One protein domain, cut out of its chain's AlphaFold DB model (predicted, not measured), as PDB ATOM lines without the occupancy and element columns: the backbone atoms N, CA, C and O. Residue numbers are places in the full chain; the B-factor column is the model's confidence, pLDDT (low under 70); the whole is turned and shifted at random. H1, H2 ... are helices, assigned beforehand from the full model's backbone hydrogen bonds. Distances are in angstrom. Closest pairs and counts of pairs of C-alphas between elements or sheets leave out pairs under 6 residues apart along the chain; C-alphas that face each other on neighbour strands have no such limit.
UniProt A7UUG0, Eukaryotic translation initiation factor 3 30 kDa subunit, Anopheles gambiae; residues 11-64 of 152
ATOM      1  N   ARG A  11      11.333  38.945 -20.701       69.88
ATOM      2  CA  ARG A  11      10.201  38.534 -19.850       69.88
ATOM      3  C   ARG A  11       8.857  38.751 -20.546       69.88
ATOM      4  O   ARG A  11       7.932  37.970 -20.353       69.88
ATOM      5  N   ARG A  12       8.735  39.813 -21.348       78.06
ATOM      6  CA  ARG A  12       7.514  40.108 -22.107       78.06
ATOM      7  C   ARG A  12       7.302  39.109 -23.242       78.06
ATOM      8  O   ARG A  12       6.186  38.623 -23.391       78.06
ATOM      9  N   LEU A  13       8.358  38.773 -23.988       77.56
ATOM     10  CA  LEU A  13       8.305  37.713 -25.000       77.56
ATOM     11  C   LEU A  13       7.960  36.357 -24.380       77.56
ATOM     12  O   LEU A  13       7.122  35.643 -24.914       77.56
ATOM     13  N   GLN A  14       8.559  36.040 -23.231       78.25
ATOM     14  CA  GLN A  14       8.288  34.793 -22.527       78.25
ATOM     15  C   GLN A  14       6.822  34.698 -22.081       78.25
ATOM     16  O   GLN A  14       6.185  33.686 -22.337       78.25
ATOM     17  N   LYS A  15       6.252  35.768 -21.510       77.12
ATOM     18  CA  LYS A  15       4.820  35.804 -21.170       77.12
ATOM     19  C   LYS A  15       3.921  35.613 -22.388       77.12
ATOM     20  O   LYS A  15       2.954  34.872 -22.314       77.12
ATOM     21  N   LEU A  16       4.253  36.257 -23.506       74.12
ATOM     22  CA  LEU A  16       3.487  36.116 -24.744       74.12
ATOM     23  C   LEU A  16       3.513  34.665 -25.254       74.12
ATOM     24  O   LEU A  16       2.526  34.178 -25.796       74.12
ATOM     25  N   GLN A  17       4.641  33.977 -25.085       78.06
ATOM     26  CA  GLN A  17       4.786  32.579 -25.474       78.06
ATOM     27  C   GLN A  17       4.028  31.646 -24.524       78.06
ATOM     28  O   GLN A  17       3.284  30.797 -24.995       78.06
ATOM     29  N   GLU A  18       4.133  31.865 -23.212       75.44
ATOM     30  CA  GLU A  18       3.369  31.128 -22.197       75.44
ATOM     31  C   GLU A  18       1.850  31.289 -22.396       75.44
ATOM     32  O   GLU A  18       1.107  30.320 -22.269       75.44
ATOM     33  N   GLU A  19       1.377  32.484 -22.766       77.69
ATOM     34  CA  GLU A  19      -0.036  32.740 -23.082       77.69
ATOM     35  C   GLU A  19      -0.500  32.013 -24.351       77.69
ATOM     36  O   GLU A  19      -1.609  31.472 -24.377       77.69
ATOM     37  N   ASN A  20       0.334  31.970 -25.395       78.62
ATOM     38  CA  ASN A  20       0.021  31.211 -26.608       78.62
ATOM     39  C   ASN A  20      -0.009  29.706 -26.330       78.62
ATOM     40  O   ASN A  20      -0.983  29.054 -26.694       78.62
ATOM     41  N   ASP A  21       0.993  29.174 -25.630       82.50
ATOM     42  CA  ASP A  21       1.058  27.755 -25.275       82.50
ATOM     43  C   ASP A  21      -0.126  27.345 -24.390       82.50
ATOM     44  O   ASP A  21      -0.733  26.299 -24.614       82.50
ATOM     45  N   LEU A  22      -0.514  28.184 -23.424       79.19
ATOM     46  CA  LEU A  22      -1.681  27.947 -22.575       79.19
ATOM     47  C   LEU A  22      -2.975  27.931 -23.397       79.19
ATOM     48  O   LEU A  22      -3.810  27.047 -23.199       79.19
ATOM     49  N   LYS A  23      -3.131  28.856 -24.351       77.50
ATOM     50  CA  LYS A  23      -4.284  28.888 -25.261       77.50
ATOM     51  C   LYS A  23      -4.337  27.645 -26.156       77.50
ATOM     52  O   LYS A  23      -5.397  27.041 -26.293       77.50
ATOM     53  N   THR A  24      -3.203  27.228 -26.714       80.25
ATOM     54  CA  THR A  24      -3.103  26.006 -27.522       80.25
ATOM     55  C   THR A  24      -3.358  24.752 -26.683       80.25
ATOM     56  O   THR A  24      -4.020  23.827 -27.151       80.25
ATOM     57  N   ALA A  25      -2.899  24.714 -25.430       79.94
ATOM     58  CA  ALA A  25      -3.171  23.613 -24.511       79.94
ATOM     59  C   ALA A  25      -4.657  23.538 -24.140       79.94
ATOM     60  O   ALA A  25      -5.219  22.448 -24.111       79.94
ATOM     61  N   MET A  26      -5.308  24.683 -23.911       75.81
ATOM     62  CA  MET A  26      -6.756  24.775 -23.706       75.81
ATOM     63  C   MET A  26      -7.534  24.216 -24.903       75.81
ATOM     64  O   MET A  26      -8.417  23.384 -24.714       75.81
ATOM     65  N   GLU A  27      -7.152  24.585 -26.128       76.56
ATOM     66  CA  GLU A  27      -7.756  24.058 -27.358       76.56
ATOM     67  C   GLU A  27      -7.505  22.548 -27.529       76.56
ATOM     68  O   GLU A  27      -8.424  21.792 -27.834       76.56
ATOM     69  N   THR A  28      -6.288  22.077 -27.233       77.00
ATOM     70  CA  THR A  28      -5.904  20.656 -27.345       77.00
ATOM     71  C   THR A  28      -6.588  19.774 -26.295       77.00
ATOM     72  O   THR A  28      -6.911  18.619 -26.563       77.00
ATOM     73  N   LEU A  29      -6.820  20.306 -25.091       75.62
ATOM     74  CA  LEU A  29      -7.506  19.613 -23.996       75.62
ATOM     75  C   LEU A  29      -9.036  19.742 -24.079       75.62
ATOM     76  O   LEU A  29      -9.728  19.230 -23.201       75.62
ATOM     77  N   GLY A  30      -9.567  20.439 -25.093       60.25
ATOM     78  CA  GLY A  30     -11.001  20.710 -25.223       60.25
ATOM     79  C   GLY A  30     -11.555  21.599 -24.103       60.25
ATOM     80  O   GLY A  30     -12.759  21.630 -23.870       60.25
ATOM     81  N   ILE A  31     -10.684  22.315 -23.386       55.97
ATOM     82  CA  ILE A  31     -11.065  23.305 -22.384       55.97
ATOM     83  C   ILE A  31     -11.264  24.612 -23.142       55.97
ATOM     84  O   ILE A  31     -10.371  25.456 -23.200       55.97
ATOM     85  N   THR A  32     -12.435  24.794 -23.743       58.47
ATOM     86  CA  THR A  32     -12.820  26.128 -24.193       58.47
ATOM     87  C   THR A  32     -12.889  27.020 -22.949       58.47
ATOM     88  O   THR A  32     -13.522  26.644 -21.952       58.47
ATOM     89  N   PRO A  33     -12.200  28.178 -22.919       52.84
ATOM     90  CA  PRO A  33     -12.447  29.148 -21.871       52.84
ATOM     91  C   PRO A  33     -13.904  29.570 -22.034       52.84
ATOM     92  O   PRO A  33     -14.229  30.362 -22.916       52.84
ATOM     93  N   MET A  34     -14.786  28.987 -21.213       51.78
ATOM     94  CA  MET A  34     -16.134  29.484 -20.962       51.78
ATOM     95  C   MET A  34     -15.996  30.990 -20.824       51.78
ATOM     96  O   MET A  34     -15.380  31.446 -19.860       51.78
ATOM     97  N   SER A  35     -16.460  31.715 -21.845       50.34
ATOM     98  CA  SER A  35     -16.225  33.143 -22.016       50.34
ATOM     99  C   SER A  35     -16.376  33.843 -20.669       50.34
ATOM    100  O   SER A  35     -17.463  33.879 -20.081       50.34
ATOM    101  N   THR A  36     -15.248  34.304 -20.125       47.91
ATOM    102  CA  THR A  36     -15.165  35.069 -18.883       47.91
ATOM    103  C   THR A  36     -15.894  36.385 -19.109       47.91
ATOM    104  O   THR A  36     -15.292  37.380 -19.499       47.91
ATOM    105  N   GLY A  37     -17.212  36.360 -18.932       47.19
ATOM    106  CA  GLY A  37     -18.082  37.508 -19.139       47.19
ATOM    107  C   GLY A  37     -19.556  37.225 -18.874       47.19
ATOM    108  O   GLY A  37     -20.207  38.056 -18.249       47.19
ATOM    109  N   ASN A  38     -20.096  36.066 -19.281       54.69
ATOM    110  CA  ASN A  38     -21.560  35.912 -19.290       54.69
ATOM    111  C   ASN A  38     -22.123  34.539 -18.877       54.69
ATOM    112  O   ASN A  38     -23.337  34.376 -18.907       54.69
ATOM    113  N   GLY A  39     -21.309  33.570 -18.438       73.88
ATOM    114  CA  GLY A  39     -21.822  32.287 -17.921       73.88
ATOM    115  C   GLY A  39     -22.815  31.588 -18.870       73.88
ATOM    116  O   GLY A  39     -22.767  31.790 -20.079       73.88
ATOM    117  N   ILE A  40     -23.725  30.776 -18.322       85.62
ATOM    118  CA  ILE A  40     -24.824  30.168 -19.105       85.62
ATOM    119  C   ILE A  40     -25.748  31.257 -19.678       85.62
ATOM    120  O   ILE A  40     -26.269  31.104 -20.778       85.62
ATOM    121  N   ASP A  41     -25.911  32.370 -18.959       85.12
ATOM    122  CA  ASP A  41     -26.854  33.442 -19.294       85.12
ATOM    123  C   ASP A  41     -26.497  34.199 -20.588       85.12
ATOM    124  O   ASP A  41     -27.365  34.814 -21.200       85.12
ATOM    125  N   GLY A  42     -25.235  34.156 -21.026       85.12
ATOM    126  CA  GLY A  42     -24.785  34.749 -22.291       85.12
ATOM    127  C   GLY A  42     -24.717  33.794 -23.472       85.12
ATOM    128  O   GLY A  42     -24.272  34.207 -24.543       85.12
ATOM    129  N   MET A  43     -25.088  32.525 -23.299       85.88
ATOM    130  CA  MET A  43     -25.071  31.562 -24.396       85.88
ATOM    131  C   MET A  43     -26.317  31.739 -25.270       85.88
ATOM    132  O   MET A  43     -27.446  31.584 -24.809       85.88
ATOM    133  N   HIS A  44     -26.106  32.005 -26.559       88.38
ATOM    134  CA  HIS A  44     -27.163  32.086 -27.570       88.38
ATOM    135  C   HIS A  44     -26.896  31.072 -28.690       88.38
ATOM    136  O   HIS A  44     -26.455  31.465 -29.769       88.38
ATOM    137  N   PRO A  45     -27.109  29.765 -28.439       90.81
ATOM    138  CA  PRO A  45     -26.780  28.731 -29.410       90.81
ATOM    139  C   PRO A  45     -27.667  28.821 -30.656       90.81
ATOM    140  O   PRO A  45     -28.884  28.996 -30.583       90.81
ATOM    141  N   THR A  46     -27.038  28.651 -31.811       92.94
ATOM    142  CA  THR A  46     -27.645  28.628 -33.146       92.94
ATOM    143  C   THR A  46     -27.300  27.350 -33.905       92.94
ATOM    144  O   THR A  46     -28.082  26.902 -34.746       92.94
ATOM    145  N   THR A  47     -26.163  26.723 -33.586       94.38
ATOM    146  CA  THR A  47     -25.719  25.463 -34.192       94.38
ATOM    147  C   THR A  47     -25.923  24.276 -33.252       94.38
ATOM    148  O   THR A  47     -26.019  24.411 -32.034       94.38
ATOM    149  N   LYS A  48     -25.977  23.064 -33.818       91.88
ATOM    150  CA  LYS A  48     -26.122  21.826 -33.034       91.88
ATOM    151  C   LYS A  48     -24.991  21.648 -32.009       91.88
ATOM    152  O   LYS A  48     -25.234  21.137 -30.917       91.88
ATOM    153  N   GLU A  49     -23.775  22.038 -32.376       89.00
ATOM    154  CA  GLU A  49     -22.595  21.953 -31.513       89.00
ATOM    155  C   GLU A  49     -22.733  22.914 -30.329       89.00
ATOM    156  O   GLU A  49     -22.655  22.476 -29.184       89.00
ATOM    157  N   GLU A  50     -23.127  24.165 -30.574       87.19
ATOM    158  CA  GLU A  50     -23.388  25.151 -29.516       87.19
ATOM    159  C   GLU A  50     -24.519  24.713 -28.566       87.19
ATOM    160  O   GLU A  50     -24.449  24.928 -27.355       87.19
ATOM    161  N   PHE A  51     -25.565  24.055 -29.082       91.75
ATOM    162  CA  PHE A  51     -26.608  23.462 -28.232       91.75
ATOM    163  C   PHE A  51     -26.080  22.314 -27.362       91.75
ATOM    164  O   PHE A  51     -26.587  22.102 -26.260       91.75
ATOM    165  N   THR A  52     -25.073  21.579 -27.839       92.56
ATOM    166  CA  THR A  52     -24.419  20.517 -27.062       92.56
ATOM    167  C   THR A  52     -23.602  21.127 -25.924       92.56
ATOM    168  O   THR A  52     -23.760  20.713 -24.777       92.56
ATOM    169  N   GLU A  53     -22.835  22.182 -26.203       90.06
ATOM    170  CA  GLU A  53     -22.094  22.930 -25.180       90.06
ATOM    171  C   GLU A  53     -23.024  23.539 -24.119       90.06
ATOM    172  O   GLU A  53     -22.760  23.438 -22.918       90.06
ATOM    173  N   LEU A  54     -24.159  24.121 -24.534       92.12
ATOM    174  CA  LEU A  54     -25.152  24.650 -23.596       92.12
ATOM    175  C   LEU A  54     -25.709  23.543 -22.689       92.12
ATOM    176  O   LEU A  54     -25.845  23.739 -21.477       92.12
ATOM    177  N   ALA A  55     -26.018  22.373 -23.252       91.88
ATOM    178  CA  ALA A  55     -26.516  21.238 -22.482       91.88
ATOM    179  C   ALA A  55     -25.495  20.761 -21.434       91.88
ATOM    180  O   ALA A  55     -25.872  20.461 -20.295       91.88
ATOM    181  N   GLU A  56     -24.205  20.732 -21.774       92.12
ATOM    182  CA  GLU A  56     -23.127  20.404 -20.837       92.12
ATOM    183  C   GLU A  56     -22.980  21.454 -19.731       92.12
ATOM    184  O   GLU A  56     -22.900  21.104 -18.548       92.12
ATOM    185  N   ALA A  57     -23.012  22.742 -20.086       91.06
ATOM    186  CA  ALA A  57     -22.913  23.838 -19.129       91.06
ATOM    187  C   ALA A  57     -24.070  23.807 -18.111       91.06
ATOM    188  O   ALA A  57     -23.830  23.870 -16.899       91.06
ATOM    189  N   ILE A  58     -25.311  23.620 -18.582       92.19
ATOM    190  CA  ILE A  58     -26.495  23.441 -17.724       92.19
ATOM    191  C   ILE A  58     -26.320  22.208 -16.835       92.19
ATOM    192  O   ILE A  58     -26.470  22.303 -15.616       92.19
ATOM    193  N   SER A  59     -25.933  21.065 -17.404       92.00
ATOM    194  CA  SER A  59     -25.747  19.820 -16.647       92.00
ATOM    195  C   SER A  59     -24.724  19.975 -15.522       92.00
ATOM    196  O   SER A  59     -24.968  19.541 -14.393       92.00
ATOM    197  N   LYS A  60     -23.601  20.651 -15.792       91.19
ATOM    198  CA  LYS A  60     -22.559  20.943 -14.800       91.19
ATOM    199  C   LYS A  60     -23.057  21.891 -13.714       91.19
ATOM    200  O   LYS A  60     -22.756  21.687 -12.538       91.19
ATOM    201  N   LYS A  61     -23.840  22.910 -14.078       91.44
ATOM    202  CA  LYS A  61     -24.438  23.830 -13.106       91.44
ATOM    203  C   LYS A  61     -25.396  23.100 -12.170       91.44
ATOM    204  O   LYS A  61     -25.290  23.291 -10.960       91.44
ATOM    205  N   LEU A  62     -26.273  22.255 -12.714       92.12
ATOM    206  CA  LEU A  62     -27.253  21.489 -11.942       92.12
ATOM    207  C   LEU A  62     -26.601  20.395 -11.085       92.12
ATOM    208  O   LEU A  62     -27.059  20.137  -9.973       92.12
ATOM    209  N   ALA A  63     -25.493  19.803 -11.542       90.56
ATOM    210  CA  ALA A  63     -24.762  18.779 -10.794       90.56
ATOM    211  C   ALA A  63     -24.321  19.236  -9.390       90.56
ATOM    212  O   ALA A  63     -24.293  18.414  -8.475       90.56
ATOM    213  N   ASN A  64     -24.057  20.534  -9.196       91.94
ATOM    214  CA  ASN A  64     -23.673  21.099  -7.896       91.94
ATOM    215  C   ASN A  64     -24.753  20.943  -6.812       91.94
ATOM    216  O   ASN A  64     -24.443  21.020  -5.628       91.94
TER     217      ASN A  64
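Overview. This is residues 11 to 64 of the 152 residues of the protein "Eukaryotic translation initiation factor 3 30 kDa subunit" of Anopheles gambiae (UniProt A7UUG0). Picture two helices that stay apart, one at each end of an elongated model: H1 sticks out as a free arm with residues 11 to 22 and 24 to 28, and H2 stands crosswise at the far end. A long winding link, residues 29 to 47, bridges the open space between them, and its last part runs alongside H2 before the chain turns back into that helix. The printed part has 54 residues with two named helices, H1 then H2, and no named strand; the class is all helix. It is loose, with a radius of gyration of the C-alphas of 14.5 A, and spans 41 by 24 by 18 A.

Along the chain. Find C-alpha 11 at (10.201, 38.534, -19.850); from there H1, residues 11 to 28, runs 25.2 A to C-alpha 28 at (-5.904, 20.656, -27.345). Go on along the link to Lys 48, where H2, residues 48 to 63, begins; it runs 22.5 A to C-alpha 63 at (-24.762, 18.779, -10.794).

Arrangement. Compare the two helices and you will find H1 and H2 apart, with no C-alpha of the one within 8 A of the other. Look along their backbones: in H1 and H2 every O i to N i+4 pair is within hydrogen-bond range. Residues 11 to 22 and 24 to 30 stand free, of which 11 to 22 and 24 to 28 belong to H1.

Size, cuts and confidence. The two C-alphas farthest apart are those of Arg 11 and Lys 48, at 42.1 A. The printed part has no cut, and the link from H1 to H2, 19 residues, is long. Look at the B-factor column: the mean pLDDT of the printed part is 79.3, and it is under 70 at residue 11 and residues 30 to 38.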